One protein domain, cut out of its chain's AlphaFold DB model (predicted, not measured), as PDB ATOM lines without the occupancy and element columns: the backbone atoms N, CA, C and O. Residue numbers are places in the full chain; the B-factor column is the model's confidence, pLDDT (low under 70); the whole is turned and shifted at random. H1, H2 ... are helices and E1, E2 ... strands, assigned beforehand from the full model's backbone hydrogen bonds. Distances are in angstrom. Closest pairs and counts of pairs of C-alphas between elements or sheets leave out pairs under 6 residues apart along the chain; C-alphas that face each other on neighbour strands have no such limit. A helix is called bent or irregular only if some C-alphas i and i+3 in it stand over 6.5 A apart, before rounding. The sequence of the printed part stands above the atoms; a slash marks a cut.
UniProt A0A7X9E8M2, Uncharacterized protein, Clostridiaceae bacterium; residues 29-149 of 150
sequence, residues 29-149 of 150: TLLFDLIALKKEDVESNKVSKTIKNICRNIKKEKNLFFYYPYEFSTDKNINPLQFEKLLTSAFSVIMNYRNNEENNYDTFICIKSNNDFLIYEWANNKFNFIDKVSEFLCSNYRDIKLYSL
ATOM      1  N   THR A  29     -46.822  26.894  16.419       78.94
ATOM      2  CA  THR A  29     -45.430  26.598  16.065       78.94
ATOM      3  C   THR A  29     -44.725  27.859  15.573       78.94
ATOM      4  O   THR A  29     -45.361  28.782  15.068       78.94
ATOM      5  N   LEU A  30     -43.389  27.881  15.641       83.50
ATOM      6  CA  LEU A  30     -42.599  28.979  15.074       83.50
ATOM      7  C   LEU A  30     -42.914  29.214  13.586       83.50
ATOM      8  O   LEU A  30     -42.861  30.344  13.119       83.50
ATOM      9  N   LEU A  31     -43.245  28.159  12.838       84.25
ATOM     10  CA  LEU A  31     -43.615  28.293  11.434       84.25
ATOM     11  C   LEU A  31     -44.901  29.105  11.266       84.25
ATOM     12  O   LEU A  31     -44.949  29.982  10.408       84.25
ATOM     13  N   PHE A  32     -45.916  28.853  12.096       85.25
ATOM     14  CA  PHE A  32     -47.146  29.645  12.083       85.25
ATOM     15  C   PHE A  32     -46.893  31.088  12.518       85.25
ATOM     16  O   PHE A  32     -47.393  32.000  11.861       85.25
ATOM     17  N   ASP A  33     -46.055  31.303  13.537       87.44
ATOM     18  CA  ASP A  33     -45.635  32.648  13.951       87.44
ATOM     19  C   ASP A  33     -44.965  33.413  12.801       87.44
ATOM     20  O   ASP A  33     -45.225  34.599  12.617       87.44
ATOM     21  N   LEU A  34     -44.108  32.745  12.022       91.56
ATOM     22  CA  LEU A  34     -43.417  33.337  10.877       91.56
ATOM     23  C   LEU A  34     -44.372  33.631   9.710       91.56
ATOM     24  O   LEU A  34     -44.303  34.712   9.136       91.56
ATOM     25  N   ILE A  35     -45.300  32.716   9.406       90.62
ATOM     26  CA  ILE A  35     -46.317  32.897   8.354       90.62
ATOM     27  C   ILE A  35     -47.276  34.049   8.691       90.62
ATOM     28  O   ILE A  35     -47.656  34.813   7.808       90.62
ATOM     29  N   ALA A  36     -47.693  34.169   9.952       91.06
ATOM     30  CA  ALA A  36     -48.616  35.211  10.398       91.06
ATOM     31  C   ALA A  36     -47.929  36.562  10.663       91.06
ATOM     32  O   ALA A  36     -48.612  37.554  10.939       91.06
ATOM     33  N   LEU A  37     -46.594  36.605  10.612       94.44
ATOM     34  CA  LEU A  37     -45.811  37.786  10.935       94.44
ATOM     35  C   LEU A  37     -46.101  38.914   9.947       94.44
ATOM     36  O   LEU A  37     -46.068  38.720   8.734       94.44
ATOM     37  N   LYS A  38     -46.324  40.120  10.468       94.88
ATOM     38  CA  LYS A  38     -46.486  41.322   9.651       94.88
ATOM     39  C   LYS A  38     -45.246  42.195   9.721       94.88
ATOM     40  O   LYS A  38     -44.558  42.253  10.743       94.88
ATOM     41  N   LYS A  39     -44.974  42.901   8.626       93.88
ATOM     42  CA  LYS A  39     -43.818  43.794   8.512       93.88
ATOM     43  C   LYS A  39     -43.858  44.892   9.578       93.88
ATOM     44  O   LYS A  39     -42.853  45.142  10.237       93.88
ATOM     45  N   GLU A  40     -45.030  45.478   9.800       94.44
ATOM     46  CA  GLU A  40     -45.229  46.586  10.735       94.44
ATOM     47  C   GLU A  40     -44.943  46.163  12.183       94.44
ATOM     48  O   GLU A  40     -44.450  46.959  12.985       94.44
ATOM     49  N   ASP A  41     -45.208  44.900  12.529       94.06
ATOM     50  CA  ASP A  41     -44.934  44.368  13.865       94.06
ATOM     51  C   ASP A  41     -43.427  44.244  14.108       94.06
ATOM     52  O   ASP A  41     -42.945  44.592  15.191       94.06
ATOM     53  N   VAL A  42     -42.667  43.802  13.098       93.62
ATOM     54  CA  VAL A  42     -41.199  43.719  13.164       93.62
ATOM     55  C   VAL A  42     -40.591  45.114  13.297       93.62
ATOM     56  O   VAL A  42     -39.793  45.342  14.207       93.62
ATOM     57  N   GLU A  43     -41.016  46.060  12.457       89.00
ATOM     58  CA  GLU A  43     -40.518  47.443  12.455       89.00
ATOM     59  C   GLU A  43     -40.863  48.189  13.752       89.00
ATOM     60  O   GLU A  43     -40.034  48.914  14.301       89.00
ATOM     61  N   SER A  44     -42.063  47.969  14.297       90.69
ATOM     62  CA  SER A  44     -42.490  48.552  15.576       90.69
ATOM     63  C   SER A  44     -42.033  47.760  16.807       90.69
ATOM     64  O   SER A  44     -42.364  48.126  17.939       90.69
ATOM     65  N   ASN A  45     -41.259  46.683  16.617       88.75
ATOM     66  CA  ASN A  45     -40.745  45.803  17.670       88.75
ATOM     67  C   ASN A  45     -41.848  45.173  18.562       88.75
ATOM     68  O   ASN A  45     -41.600  44.805  19.722       88.75
ATOM     69  N   LYS A  46     -43.062  45.011  18.017       91.81
ATOM     70  CA  LYS A  46     -44.250  44.400  18.647       91.81
ATOM     71  C   LYS A  46     -44.360  42.900  18.353       91.81
ATOM     72  O   LYS A  46     -45.434  42.369  18.108       91.81
ATOM     73  N   VAL A  47     -43.232  42.199  18.399       91.31
ATOM     74  CA  VAL A  47     -43.138  40.763  18.092       91.31
ATOM     75  C   VAL A  47     -42.751  39.939  19.318       91.31
ATOM     76  O   VAL A  47     -42.245  40.468  20.314       91.31
ATOM     77  N   SER A  48     -42.955  38.622  19.244       89.81
ATOM     78  CA  SER A  48     -42.568  37.696  20.311       89.81
ATOM     79  C   SER A  48     -41.053  37.717  20.565       89.81
ATOM     80  O   SER A  48     -40.248  38.049  19.690       89.81
ATOM     81  N   LYS A  49     -40.628  37.314  21.771       90.88
ATOM     82  CA  LYS A  49     -39.200  37.218  22.132       90.88
ATOM     83  C   LYS A  49     -38.413  36.331  21.156       90.88
ATOM     84  O   LYS A  49     -37.251  36.618  20.868       90.88
ATOM     85  N   THR A  50     -39.047  35.284  20.631       89.75
ATOM     86  CA  THR A  50     -38.459  34.382  19.634       89.75
ATOM     87  C   THR A  50     -38.166  35.116  18.330       89.75
ATOM     88  O   THR A  50     -37.027  35.081  17.867       89.75
ATOM     89  N   ILE A  51     -39.134  35.866  17.792       92.50
ATOM     90  CA  ILE A  51     -38.936  36.661  16.572       92.50
ATOM     91  C   ILE A  51     -37.862  37.736  16.781       92.50
ATOM     92  O   ILE A  51     -37.001  37.903  15.918       92.50
ATOM     93  N   LYS A  52     -37.813  38.398  17.948       92.69
ATOM     94  CA  LYS A  52     -36.728  39.352  18.270       92.69
ATOM     95  C   LYS A  52     -35.350  38.694  18.209       92.69
ATOM     96  O   LYS A  52     -34.406  39.260  17.659       92.69
ATOM     97  N   ASN A  53     -35.228  37.485  18.757       92.38
ATOM     98  CA  ASN A  53     -33.985  36.721  18.701       92.38
ATOM     99  C   ASN A  53     -33.609  36.319  17.272       92.38
ATOM    100  O   ASN A  53     -32.423  36.353  16.941       92.38
ATOM    101  N   ILE A  54     -34.584  35.964  16.433       93.00
ATOM    102  CA  ILE A  54     -34.355  35.687  15.010       93.00
ATOM    103  C   ILE A  54     -33.839  36.952  14.321       93.00
ATOM    104  O   ILE A  54     -32.731  36.920  13.794       93.00
ATOM    105  N   CYS A  55     -34.550  38.078  14.433       93.75
ATOM    106  CA  CYS A  55     -34.162  39.365  13.839       93.75
ATOM    107  C   CYS A  55     -32.726  39.761  14.219       93.75
ATOM    108  O   CYS A  55     -31.913  40.100  13.364       93.75
ATOM    109  N   ARG A  56     -32.361  39.614  15.501       93.06
ATOM    110  CA  ARG A  56     -30.996  39.881  15.982       93.06
ATOM    111  C   ARG A  56     -29.938  38.967  15.357       93.06
ATOM    112  O   ARG A  56     -28.798  39.386  15.191       93.06
ATOM    113  N   ASN A  57     -30.272  37.713  15.069       91.69
ATOM    114  CA  ASN A  57     -29.326  36.769  14.478       91.69
ATOM    115  C   ASN A  57     -29.180  36.937  12.969       91.69
ATOM    116  O   ASN A  57     -28.092  36.677  12.458       91.69
ATOM    117  N   ILE A  58     -30.246  37.352  12.284       93.50
ATOM    118  CA  ILE A  58     -30.246  37.493  10.828       93.50
ATOM    119  C   ILE A  58     -29.653  38.819  10.347       93.50
ATOM    120  O   ILE A  58     -29.242  38.893   9.199       93.50
ATOM    121  N   LYS A  59     -29.520  39.831  11.208       92.38
ATOM    122  CA  LYS A  59     -28.854  41.107  10.882       92.38
ATOM    123  C   LYS A  59     -27.326  41.102  11.051       92.38
ATOM    124  O   LYS A  59     -26.721  42.114  11.369       92.38
ATOM    125  N   LYS A  60     -26.692  39.931  10.982       92.06
ATOM    126  CA  LYS A  60     -25.229  39.833  11.068       92.06
ATOM    127  C   LYS A  60     -24.631  40.116   9.690       92.06
ATOM    128  O   LYS A  60     -25.082  39.498   8.724       92.06
ATOM    129  N   GLU A  61     -23.583  40.938   9.660       95.38
ATOM    130  CA  GLU A  61     -22.745  41.281   8.497       95.38
ATOM    131  C   GLU A  61     -21.943  40.066   7.983       95.38
ATOM    132  O   GLU A  61     -20.726  39.968   8.132       95.38
ATOM    133  N   LYS A  62     -22.643  39.051   7.478       95.25
ATOM    134  CA  LYS A  62     -22.060  37.857   6.860       95.25
ATOM    135  C   LYS A  62     -23.102  37.088   6.066       95.25
ATOM    136  O   LYS A  62     -24.304  37.181   6.340       95.25
ATOM    137  N   ASN A  63     -22.622  36.222   5.182       96.56
ATOM    138  CA  ASN A  63     -23.456  35.210   4.545       96.56
ATOM    139  C   ASN A  63     -24.085  34.300   5.606       96.56
ATOM    140  O   ASN A  63     -23.429  33.902   6.580       96.56
ATOM    141  N   LEU A  64     -25.365  33.981   5.429       96.00
ATOM    142  CA  LEU A  64     -26.098  33.099   6.331       96.00
ATOM    143  C   LEU A  64     -26.556  31.841   5.616       96.00
ATOM    144  O   LEU A  64     -27.034  31.881   4.489       96.00
ATOM    145  N   PHE A  65     -26.447  30.729   6.330       95.25
ATOM    146  CA  PHE A  65     -26.975  29.439   5.927       95.25
ATOM    147  C   PHE A  65     -27.813  28.900   7.084       95.25
ATOM    148  O   PHE A  65     -27.285  28.588   8.155       95.25
ATOM    149  N   PHE A  66     -29.128  28.860   6.901       91.50
ATOM    150  CA  PHE A  66     -30.074  28.366   7.891       91.50
ATOM    151  C   PHE A  66     -30.393  26.902   7.632       91.50
ATOM    152  O   PHE A  66     -30.595  26.506   6.491       91.50
ATOM    153  N   TYR A  67     -30.528  26.117   8.694       90.69
ATOM    154  CA  TYR A  67     -31.151  24.802   8.614       90.69
ATOM    155  C   TYR A  67     -32.501  24.859   9.324       90.69
ATOM    156  O   TYR A  67     -32.559  25.202  10.506       90.69
ATOM    157  N   TYR A  68     -33.581  24.556   8.605       87.94
ATOM    158  CA  TYR A  68     -34.899  24.397   9.210       87.94
ATOM    159  C   TYR A  68     -35.032  22.952   9.710       87.94
ATOM    160  O   TYR A  68     -35.033  22.030   8.892       87.94
ATOM    161  N   PRO A  69     -35.120  22.722  11.031       80.81
ATOM    162  CA  PRO A  69     -34.874  21.413  11.630       80.81
ATOM    163  C   PRO A  69     -36.111  20.499  11.605       80.81
ATOM    164  O   PRO A  69     -36.411  19.839  12.594       80.81
ATOM    165  N   TYR A  70     -36.834  20.467  10.485       81.88
ATOM    166  CA  TYR A  70     -37.961  19.566  10.258       81.88
ATOM    167  C   TYR A  70     -37.760  18.783   8.964       81.88
ATOM    168  O   TYR A  70     -37.281  19.322   7.964       81.88
ATOM    169  N   GLU A  71     -38.147  17.512   9.001       85.44
ATOM    170  CA  GLU A  71     -38.106  16.626   7.848       85.44
ATOM    171  C   GLU A  71     -39.473  16.568   7.164       85.44
ATOM    172  O   GLU A  71     -40.497  16.310   7.796       85.44
ATOM    173  N   PHE A  72     -39.479  16.798   5.854       85.94
ATOM    174  CA  PHE A  72     -40.646  16.633   4.999       85.94
ATOM    175  C   PHE A  72     -40.569  15.271   4.300       85.94
ATOM    176  O   PHE A  72     -40.009  15.162   3.205       85.94
ATOM    177  N   SER A  73     -41.109  14.236   4.947       83.19
ATOM    178  CA  SER A  73     -41.112  12.859   4.436       83.19
ATOM    179  C   SER A  73     -42.461  12.525   3.790       83.19
ATOM    180  O   SER A  73     -43.509  12.669   4.418       83.19
ATOM    181  N   THR A  74     -42.451  12.071   2.536       80.88
ATOM    182  CA  THR A  74     -43.642  11.540   1.848       80.88
ATOM    183  C   THR A  74     -43.255  10.373   0.945       80.88
ATOM    184  O   THR A  74     -42.135  10.330   0.440       80.88
ATOM    185  N   ASP A  75     -44.206   9.490   0.634       79.94
ATOM    186  CA  ASP A  75     -43.985   8.353  -0.278       79.94
ATOM    187  C   ASP A  75     -43.697   8.772  -1.732       79.94
ATOM    188  O   ASP A  75     -43.355   7.946  -2.579       79.94
ATOM    189  N   LYS A  76     -43.871  10.058  -2.057       79.25
ATOM    190  CA  LYS A  76     -43.667  10.609  -3.395       79.25
ATOM    191  C   LYS A  76     -42.412  11.472  -3.430       79.25
ATOM    192  O   LYS A  76     -42.056  12.150  -2.467       79.25
ATOM    193  N   ASN A  77     -41.775  11.510  -4.598       76.94
ATOM    194  CA  ASN A  77     -40.754  12.511  -4.878       76.94
ATOM    195  C   ASN A  77     -41.417  13.891  -4.940       76.94
ATOM    196  O   ASN A  77     -42.188  14.179  -5.858       76.94
ATOM    197  N   ILE A  78     -41.127  14.730  -3.948       80.62
ATOM    198  CA  ILE A  78     -41.607  16.109  -3.903       80.62
ATOM    199  C   ILE A  78     -40.746  16.931  -4.855       80.62
ATOM    200  O   ILE A  78     -39.519  16.884  -4.796       80.62
ATOM    201  N   ASN A  79     -41.385  17.688  -5.747       86.75
ATOM    202  CA  ASN A  79     -40.662  18.617  -6.605       86.75
ATOM    203  C   ASN A  79     -40.084  19.750  -5.729       86.75
ATOM    204  O   ASN A  79     -40.877  20.458  -5.104       86.75
ATOM    205  N   PRO A  80     -38.753  19.974  -5.707       86.19
ATOM    206  CA  PRO A  80     -38.136  21.025  -4.897       86.19
ATOM    207  C   PRO A  80     -38.722  22.424  -5.127       86.19
ATOM    208  O   PRO A  80     -38.785  23.220  -4.189       86.19
ATOM    209  N   LEU A  81     -39.232  22.711  -6.329       88.12
ATOM    210  CA  LEU A  81     -39.877  23.986  -6.662       88.12
ATOM    211  C   LEU A  81     -41.172  24.235  -5.866       88.12
ATOM    212  O   LEU A  81     -41.603  25.374  -5.716       88.12
ATOM    213  N   GLN A  82     -41.812  23.190  -5.328       87.56
ATOM    214  CA  GLN A  82     -43.015  23.348  -4.502       87.56
ATOM    215  C   GLN A  82     -42.708  24.040  -3.170       87.56
ATOM    216  O   GLN A  82     -43.540  24.796  -2.663       87.56
ATOM    217  N   PHE A  83     -41.505  23.835  -2.628       92.00
ATOM    218  CA  PHE A  83     -41.091  24.462  -1.378       92.00
ATOM    219  C   PHE A  83     -40.716  25.933  -1.543       92.00
ATOM    220  O   PHE A  83     -40.834  26.668  -0.571       92.00
ATOM    221  N   GLU A  84     -40.354  26.406  -2.741       93.75
ATOM    222  CA  GLU A  84     -40.036  27.827  -2.971       93.75
ATOM    223  C   GLU A  84     -41.169  28.739  -2.497       93.75
ATOM    224  O   GLU A  84     -40.941  29.698  -1.759       93.75
ATOM    225  N   LYS A  85     -42.415  28.408  -2.864       91.62
ATOM    226  CA  LYS A  85     -43.600  29.179  -2.464       91.62
ATOM    227  C   LYS A  85     -43.848  29.106  -0.963       91.62
ATOM    228  O   LYS A  85     -44.141  30.131  -0.352       91.62
ATOM    229  N   LEU A  86     -43.726  27.914  -0.378       90.75
ATOM    230  CA  LEU A  86     -43.935  27.706   1.055       90.75
ATOM    231  C   LEU A  86     -42.912  28.499   1.876       90.75
ATOM    232  O   LEU A  86     -43.292  29.262   2.761       90.75
ATOM    233  N   LEU A  87     -41.628  28.353   1.544       94.12
ATOM    234  CA  LEU A  87     -40.527  29.043   2.206       94.12
ATOM    235  C   LEU A  87     -40.633  30.554   2.012       94.12
ATOM    236  O   LEU A  87     -40.505  31.302   2.975       94.12
ATOM    237  N   THR A  88     -40.930  31.014   0.795       95.12
ATOM    238  CA  THR A  88     -41.124  32.446   0.527       95.12
ATOM    239  C   THR A  88     -42.261  33.004   1.374       95.12
ATOM    240  O   THR A  88     -42.071  34.011   2.045       95.12
ATOM    241  N   SER A  89     -43.412  32.331   1.409       92.56
ATOM    242  CA  SER A  89     -44.552  32.760   2.224       92.56
ATOM    243  C   SER A  89     -44.179  32.856   3.706       92.56
ATOM    244  O   SER A  89     -44.361  33.903   4.320       92.56
ATOM    245  N   ALA A  90     -43.571  31.801   4.255       92.94
ATOM    246  CA  ALA A  90     -43.244  31.728   5.673       92.94
ATOM    247  C   ALA A  90     -42.156  32.718   6.108       92.94
ATOM    248  O   ALA A  90     -42.226  33.266   7.198       92.94
ATOM    249  N   PHE A  91     -41.138  32.950   5.283       95.00
ATOM    250  CA  PHE A  91     -39.936  33.668   5.711       95.00
ATOM    251  C   PHE A  91     -39.787  35.061   5.086       95.00
ATOM    252  O   PHE A  91     -38.895  35.803   5.496       95.00
ATOM    253  N   SER A  92     -40.647  35.452   4.137       95.94
ATOM    254  CA  SER A  92     -40.519  36.719   3.396       95.94
ATOM    255  C   SER A  92     -40.338  37.936   4.294       95.94
ATOM    256  O   SER A  92     -39.458  38.750   4.036       95.94
ATOM    257  N   VAL A  93     -41.118  38.065   5.370       96.50
ATOM    258  CA  VAL A  93     -41.038  39.232   6.260       96.50
ATOM    259  C   VAL A  93     -39.670  39.334   6.925       96.50
ATOM    260  O   VAL A  93     -39.055  40.400   6.895       96.50
ATOM    261  N   ILE A  94     -39.149  38.231   7.469       95.38
ATOM    262  CA  ILE A  94     -37.842  38.256   8.130       95.38
ATOM    263  C   ILE A  94     -36.687  38.392   7.128       95.38
ATOM    264  O   ILE A  94     -35.686  39.033   7.438       95.38
ATOM    265  N   MET A  95     -36.817  37.836   5.920       95.75
ATOM    266  CA  MET A  95     -35.786  37.957   4.887       95.75
ATOM    267  C   MET A  95     -35.754  39.359   4.278       95.75
ATOM    268  O   MET A  95     -34.679  39.908   4.063       95.75
ATOM    269  N   ASN A  96     -36.914  39.990   4.090       94.94
ATOM    270  CA  ASN A  96     -36.997  41.400   3.712       94.94
ATOM    271  C   ASN A  96     -36.408  42.304   4.799       94.94
ATOM    272  O   ASN A  96     -35.678  43.238   4.480       94.94
ATOM    273  N   TYR A  97     -36.674  42.011   6.077       94.88
ATOM    274  CA  TYR A  97     -36.027  42.709   7.187       94.88
ATOM    275  C   TYR A  97     -34.497  42.584   7.108       94.88
ATOM    276  O   TYR A  97     -33.805  43.595   7.160       94.88
ATOM    277  N   ARG A  98     -33.961  41.374   6.890       94.00
ATOM    278  CA  ARG A  98     -32.518  41.175   6.686       94.00
ATOM    279  C   ARG A  98     -31.989  41.955   5.486       94.00
ATOM    280  O   ARG A  98     -30.976  42.614   5.645       94.00
ATOM    281  N   ASN A  99     -32.654  41.923   4.333       93.38
ATOM    282  CA  ASN A  99     -32.212  42.681   3.158       93.38
ATOM    283  C   ASN A  99     -32.162  44.192   3.423       93.38
ATOM    284  O   ASN A  99     -31.327  44.872   2.844       93.38
ATOM    285  N   ASN A 100     -33.029  44.729   4.283       92.38
ATOM    286  CA  ASN A 100     -32.983  46.149   4.641       92.38
ATOM    287  C   ASN A 100     -31.815  46.487   5.578       92.38
ATOM    288  O   ASN A 100     -31.294  47.596   5.510       92.38
ATOM    289  N   GLU A 101     -31.425  45.558   6.452       92.75
ATOM    290  CA  GLU A 101     -30.310  45.747   7.388       92.75
ATOM    291  C   GLU A 101     -28.953  45.430   6.728       92.75
ATOM    292  O   GLU A 101     -27.986  46.144   6.951       92.75
ATOM    293  N   GLU A 102     -28.882  44.377   5.907       91.94
ATOM    294  CA  GLU A 102     -27.655  43.748   5.397       91.94
ATOM    295  C   GLU A 102     -27.839  43.205   3.962       91.94
ATOM    296  O   GLU A 102     -27.914  41.995   3.739       91.94
ATOM    297  N   ASN A 103     -27.920  44.087   2.959       87.75
ATOM    298  CA  ASN A 103     -28.179  43.700   1.558       87.75
ATOM    299  C   ASN A 103     -26.974  43.124   0.791       87.75
ATOM    300  O   ASN A 103     -27.150  42.634  -0.321       87.75
ATOM    301  N   ASN A 104     -25.765  43.198   1.349       92.50
ATOM    302  CA  ASN A 104     -24.531  42.800   0.661       92.50
ATOM    303  C   ASN A 104     -24.158  41.324   0.866       92.50
ATOM    304  O   ASN A 104     -23.102  40.897   0.404       92.50
ATOM    305  N   TYR A 105     -24.980  40.565   1.594       94.75
ATOM    306  CA  TYR A 105     -24.653  39.206   2.007       94.75
ATOM    307  C   TYR A 105     -25.726  38.201   1.613       94.75
ATOM    308  O   TYR A 105     -26.917  38.378   1.884       94.75
ATOM    309  N   ASP A 106     -25.268  37.073   1.088       96.06
ATOM    310  CA  ASP A 106     -26.141  36.010   0.626       96.06
ATOM    311  C   ASP A 106     -26.831  35.307   1.792       96.06
ATOM    312  O   ASP A 106     -26.363  35.274   2.943       96.06
ATOM    313  N   THR A 107     -27.989  34.735   1.487       96.81
ATOM    314  CA  THR A 107     -28.823  34.078   2.485       96.81
ATOM    315  C   THR A 107     -29.415  32.809   1.924       96.81
ATOM    316  O   THR A 107     -30.206  32.841   0.986       96.81
ATOM    317  N   PHE A 108     -29.079  31.696   2.558       97.31
ATOM    318  CA  PHE A 108     -29.519  30.375   2.162       97.31
ATOM    319  C   PHE A 108     -30.341  29.727   3.267       97.31
ATOM    320  O   PHE A 108     -30.078  29.918   4.457       97.31
ATOM    321  N   ILE A 109     -31.310  28.911   2.872       95.75
ATOM    322  CA  ILE A 109     -32.033  28.013   3.762       95.75
ATOM    323  C   ILE A 109     -31.961  26.590   3.222       95.75
ATOM    324  O   ILE A 109     -32.135  26.338   2.032       95.75
ATOM    325  N   CYS A 110     -31.704  25.659   4.127       95.56
ATOM    326  CA  CYS A 110     -31.676  24.235   3.884       95.56
ATOM    327  C   CYS A 110     -32.846  23.584   4.613       95.56
ATOM    328  O   CYS A 110     -33.043  23.803   5.813       95.56
ATOM    329  N   ILE A 111     -33.585  22.744   3.898       94.06
ATOM    330  CA  ILE A 111     -34.623  21.880   4.464       94.06
ATOM    331  C   ILE A 111     -34.304  20.427   4.142       94.06
ATOM    332  O   ILE A 111     -33.649  20.136   3.139       94.06
ATOM    333  N   LYS A 112     -34.788  19.503   4.970       91.69
ATOM    334  CA  LYS A 112     -34.698  18.078   4.673       91.69
ATOM    335  C   LYS A 112     -36.005  17.595   4.052       91.69
ATOM    336  O   LYS A 112     -37.061  17.761   4.655       91.69
ATOM    337  N   SER A 113     -35.940  16.973   2.879       91.88
ATOM    338  CA  SER A 113     -37.089  16.313   2.257       91.88
ATOM    339  C   SER A 113     -36.705  14.925   1.769       91.88
ATOM    340  O   SER A 113     -35.805  14.773   0.943       91.88
ATOM    341  N   ASN A 114     -37.394  13.903   2.281       89.31
ATOM    342  CA  ASN A 114     -37.038  12.503   2.053       89.31
ATOM    343  C   ASN A 114     -35.519  12.281   2.278       89.31
ATOM    344  O   ASN A 114     -34.952  12.673   3.302       89.31
ATOM    345  N   ASN A 115     -34.840  11.714   1.280       89.56
ATOM    346  CA  ASN A 115     -33.415  11.394   1.314       89.56
ATOM    347  C   ASN A 115     -32.513  12.544   0.837       89.56
ATOM    348  O   ASN A 115     -31.320  12.324   0.656       89.56
ATOM    349  N   ASP A 116     -33.050  13.747   0.626       91.94
ATOM    350  CA  ASP A 116     -32.306  14.893   0.102       91.94
ATOM    351  C   ASP A 116     -32.374  16.096   1.068       91.94
ATOM    352  O   ASP A 116     -33.390  16.380   1.707       91.94
ATOM    353  N   PHE A 117     -31.269  16.830   1.161       93.38
ATOM    354  CA  PHE A 117     -31.200  18.183   1.699       93.38
ATOM    355  C   PHE A 117     -31.366  19.161   0.543       93.38
ATOM    356  O   PHE A 117     -30.561  19.164  -0.385       93.38
ATOM    357  N   LEU A 118     -32.417  19.971   0.583       95.19
ATOM    358  CA  LEU A 118     -32.748  20.937  -0.459       95.19
ATOM    359  C   LEU A 118     -32.284  22.327  -0.020       95.19
ATOM    360  O   LEU A 118     -32.642  22.771   1.074       95.19
ATOM    361  N   ILE A 119     -31.505  23.000  -0.864       97.06
ATOM    362  CA  ILE A 119     -30.894  24.300  -0.583       97.06
ATOM    363  C   ILE A 119     -31.546  25.364  -1.463       97.06
ATOM    364  O   ILE A 119     -31.635  25.224  -2.685       97.06
ATOM    365  N   TYR A 120     -31.972  26.449  -0.822       97.94
ATOM    366  CA  TYR A 120     -32.617  27.586  -1.462       97.94
ATOM    367  C   TYR A 120     -31.889  28.872  -1.108       97.94
ATOM    368  O   TYR A 120     -31.500  29.068   0.042       97.94
ATOM    369  N   GLU A 121     -31.772  29.772  -2.071       97.81
ATOM    370  CA  GLU A 121     -31.237  31.118  -1.890       97.81
ATOM    371  C   GLU A 121     -32.373  32.135  -1.853       97.81
ATOM    372  O   GLU A 121     -33.307  32.070  -2.657       97.81
ATOM    373  N   TRP A 122     -32.283  33.096  -0.939       97.31
ATOM    374  CA  TRP A 122     -33.133  34.276  -0.951       97.31
ATOM    375  C   TRP A 122     -32.599  35.306  -1.951       97.31
ATOM    376  O   TRP A 122     -31.628  36.005  -1.674       97.31
ATOM    377  N   ALA A 123     -33.268  35.435  -3.095       95.38
ATOM    378  CA  ALA A 123     -32.928  36.412  -4.122       95.38
ATOM    379  C   ALA A 123     -34.189  36.912  -4.835       95.38
ATOM    380  O   ALA A 123     -35.130  36.154  -5.081       95.38
ATOM    381  N   ASN A 124     -34.210  38.199  -5.199       93.12
ATOM    382  CA  ASN A 124     -35.354  38.839  -5.863       93.12
ATOM    383  C   ASN A 124     -36.676  38.678  -5.082       93.12
ATOM    384  O   ASN A 124     -37.721  38.387  -5.661       93.12
ATOM    385  N   ASN A 125     -36.617  38.856  -3.756       94.25
ATOM    386  CA  ASN A 125     -37.749  38.760  -2.821       94.25
ATOM    387  C   ASN A 125     -38.461  37.394  -2.791       94.25
ATOM    388  O   ASN A 125     -39.650  37.314  -2.473       94.25
ATOM    389  N   LYS A 126     -37.745  36.315  -3.119       96.88
ATOM    390  CA  LYS A 126     -38.239  34.939  -3.027       96.88
ATOM    391  C   LYS A 126     -37.104  33.955  -2.770       96.88
ATOM    392  O   LYS A 126     -35.942  34.245  -3.043       96.88
ATOM    393  N   PHE A 127     -37.460  32.771  -2.284       97.38
ATOM    394  CA  PHE A 127     -36.552  31.632  -2.276       97.38
ATOM    395  C   PHE A 127     -36.538  30.956  -3.642       97.38
ATOM    396  O   PHE A 127     -37.594  30.622  -4.175       97.38
ATOM    397  N   ASN A 128     -35.341  30.741  -4.177       97.19
ATOM    398  CA  ASN A 128     -35.106  30.009  -5.415       97.19
ATOM    399  C   ASN A 128     -34.309  28.751  -5.086       97.19
ATOM    400  O   ASN A 128     -33.361  28.809  -4.306       97.19
ATOM    401  N   PHE A 129     -34.708  27.615  -5.643       97.25
ATOM    402  CA  PHE A 129     -33.978  26.365  -5.500       97.25
ATOM    403  C   PHE A 129     -32.626  26.466  -6.211       97.25
ATOM    404  O   PHE A 129     -32.572  26.859  -7.377       97.25
ATOM    405  N   ILE A 130     -31.552  26.091  -5.516       97.31
ATOM    406  CA  ILE A 130     -30.183  26.186  -6.039       97.31
ATOM    407  C   ILE A 130     -29.559  24.809  -6.193       97.31
ATOM    408  O   ILE A 130     -28.967  24.519  -7.228       97.31
ATOM    409  N   ASP A 131     -29.688  23.964  -5.172       95.62
ATOM    410  CA  ASP A 131     -29.028  22.664  -5.165       95.62
ATOM    411  C   ASP A 131     -29.735  21.664  -4.249       95.62
ATOM    412  O   ASP A 131     -30.526  22.029  -3.370       95.62
ATOM    413  N   LYS A 132     -29.423  20.384  -4.436       93.81
ATOM    414  CA  LYS A 132     -29.786  19.322  -3.509       93.81
ATOM    415  C   LYS A 132     -28.613  18.395  -3.224       93.81
ATOM    416  O   LYS A 132     -27.915  17.939  -4.124       93.81
ATOM    417  N   VAL A 133     -28.471  18.028  -1.958       92.94
ATOM    418  CA  VAL A 133     -27.443  17.101  -1.488       92.94
ATOM    419  C   VAL A 133     -28.120  15.866  -0.933       92.94
ATOM    420  O   VAL A 133     -28.931  15.955  -0.015       92.94
ATOM    421  N   SER A 134     -27.780  14.697  -1.461       91.38
ATOM    422  CA  SER A 134     -28.316  13.454  -0.917       91.38
ATOM    423  C   SER A 134     -27.808  13.210   0.504       91.38
ATOM    424  O   SER A 134     -26.612  13.345   0.769       91.38
ATOM    425  N   GLU A 135     -28.684  12.760   1.406       89.31
ATOM    426  CA  GLU A 135     -28.314  12.368   2.771       89.31
ATOM    427  C   GLU A 135     -27.233  11.280   2.781       89.31
ATOM    428  O   GLU A 135     -26.437  11.205   3.715       89.31
ATOM    429  N   PHE A 136     -27.153  10.474   1.713       86.12
ATOM    430  CA  PHE A 136     -26.124   9.450   1.545       86.12
ATOM    431  C   PHE A 136     -24.706  10.023   1.476       86.12
ATOM    432  O   PHE A 136     -23.749   9.316   1.788       86.12
ATOM    433  N   LEU A 137     -24.556  11.291   1.093       87.19
ATOM    434  CA  LEU A 137     -23.266  11.980   1.058       87.19
ATOM    435  C   LEU A 137     -22.915  12.626   2.407       87.19
ATOM    436  O   LEU A 137     -21.775  13.024   2.625       87.19
ATOM    437  N   CYS A 138     -23.862  12.683   3.345       84.69
ATOM    438  CA  CYS A 138     -23.675  13.260   4.670       84.69
ATOM    439  C   CYS A 138     -23.365  12.153   5.692       84.69
ATOM    440  O   CYS A 138     -24.258  11.692   6.401       84.69
ATOM    441  N   SER A 139     -22.098  11.725   5.785       79.75
ATOM    442  CA  SER A 139     -21.657  10.662   6.714       79.75
ATOM    443  C   SER A 139     -22.140  10.895   8.144       79.75
ATOM    444  O   SER A 139     -22.842  10.051   8.679       79.75
ATOM    445  N   ASN A 140     -21.903  12.089   8.692       79.00
ATOM    446  CA  ASN A 140     -22.296  12.416  10.064       79.00
ATOM    447  C   ASN A 140     -23.813  12.318  10.270       79.00
ATOM    448  O   ASN A 140     -24.269  11.899  11.328       79.00
ATOM    449  N   TYR A 141     -24.604  12.700   9.262       80.88
ATOM    450  CA  TYR A 141     -26.060  12.598   9.341       80.88
ATOM    451  C   TYR A 141     -26.517  11.135   9.335       80.88
ATOM    452  O   TYR A 141     -27.388  10.762  10.118       80.88
ATOM    453  N   ARG A 142     -25.896  10.289   8.501       79.94
ATOM    454  CA  ARG A 142     -26.147   8.840   8.505       79.94
ATOM    455  C   ARG A 142     -25.772   8.206   9.836       79.94
ATOM    456  O   ARG A 142     -26.574   7.449  10.373       79.94
ATOM    457  N   ASP A 143     -24.603   8.548  10.368       78.44
ATOM    458  CA  ASP A 143     -24.124   8.022  11.644       78.44
ATOM    459  C   ASP A 143     -25.121   8.381  12.749       78.44
ATOM    460  O   ASP A 143     -25.635   7.491  13.418       78.44
ATOM    461  N   ILE A 144     -25.529   9.653  12.854       75.94
ATOM    462  CA  ILE A 144     -26.563  10.091  13.809       75.94
ATOM    463  C   ILE A 144     -27.876   9.309  13.630       75.94
ATOM    464  O   ILE A 144     -28.460   8.867  14.619       75.94
ATOM    465  N   LYS A 145     -28.343   9.098  12.392       76.19
ATOM    466  CA  LYS A 145     -29.590   8.364  12.104       76.19
ATOM    467  C   LYS A 145     -29.526   6.901  12.563       76.19
ATOM    468  O   LYS A 145     -30.538   6.375  13.016       76.19
ATOM    469  N   LEU A 146     -28.351   6.266  12.514       70.88
ATOM    470  CA  LEU A 146     -28.140   4.911  13.045       70.88
ATOM    471  C   LEU A 146     -28.250   4.855  14.577       70.88
ATOM    472  O   LEU A 146     -28.718   3.855  15.116       70.88
ATOM    473  N   TYR A 147     -27.855   5.923  15.276       64.44
ATOM    474  CA  TYR A 147     -27.965   6.017  16.737       64.44
ATOM    475  C   TYR A 147     -29.323   6.554  17.223       64.44
ATOM    476  O   TYR A 147     -29.653   6.385  18.392       64.44
ATOM    477  N   SER A 148     -30.130   7.145  16.335       57.88
ATOM    478  CA  SER A 148     -31.469   7.697  16.610       57.88
ATOM    479  C   SER A 148     -32.583   6.638  16.756       57.88
ATOM    480  O   SER A 148     -33.754   7.002  16.849       57.88
ATOM    481  N   LEU A 149     -32.261   5.341  16.742       44.78
ATOM    482  CA  LEU A 149     -33.232   4.232  16.780       44.78
ATOM    483  C   LEU A 149     -33.736   3.855  18.192       44.78
ATOM    484  O   LEU A 149     -34.192   2.728  18.387       44.78
TER     485      LEU A 149
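What this domain is: This is residues 29 to 149 of the 150 residues of an uncharacterized protein of Clostridiaceae bacterium (UniProt A0A7X9E8M2). A strongly twisted sheet of four strands has the bent helix H4 over one face, two layers with helices on one face of a sheet. H1, H2 and H3 pack on H4, and H5 sticks out at the opposite end of the long axis from H2. The printed part has 121 residues, of mixed class, with five named helices and four named strands in the order H1 H2 H3 E1 H4 E2 E3 E4 H5; the mixed sheet runs E1 E2 E3 E4. It is compact, with a radius of gyration of the C-alphas of 15.5 A, and elongated, spanning 45 by 29 by 27 A.

Where its parts are: H1, residues 30 to 35, begins at C-alpha 30, (-42.599, 28.979, 15.074). H2, residues 39 to 43, and H3, residues 49 to 58, follow. E1, residues 64 to 72, is 22.0 A long and bends by 62 degrees at residue 69. H4, residues 81 to 101, was assigned as one helix by its hydrogen bonds but is bent, with C-alphas 90 and 93 7.8 A apart; arms H4a, residues 81 to 90, and H4b, residues 93 to 101, are about perpendicular at 76 degrees. E2 is residues 107 to 113, E3 116 to 123, E4 126 to 134. H5, residues 139 to 147, ends at C-alpha 147, (-27.965, 6.017, 16.737).

How they stand to each other: E1 and E2 are parallel, with N 68 and O 110 within hydrogen-bond range at 2.9 A; with H4 between them they form a strand-helix-strand unit, its crossover right-handed. Hairpins E2 and E3, at N 111 and O 118, 3.0 A, and E3 and E4, at N 119 and O 131, 2.9 A, make a meander, each strand the antiparallel neighbour of the one before. H4a is on the sheet; its closest C-alphas to E4 are Glu 84 and Phe 127, 5.2 A. H1 touches H4a, closest at C-alphas Ile 35 and Ala 90, 4.2 A. H3 touches H4b at C-alphas Ile 58 and Arg 98, 6.0 A, and H2 only just touches H4b, with 3 pairs of C-alphas within 8 A, closest Lys 39 and Val 93, 5.8 A. Every O i to N i+4 pair is within range in H1, H2, H3, H4b and H5, and 4 of 6 in H4a.

The domain as a whole: The C-alphas of Ser 44 and Leu 146 are farthest apart, 46.0 A. The printed part has no cut and no long link. Residues 139 to 149, of which 139 to 147 belong to H5, stand free; pLDDT is under 70 at residues 147 to 149.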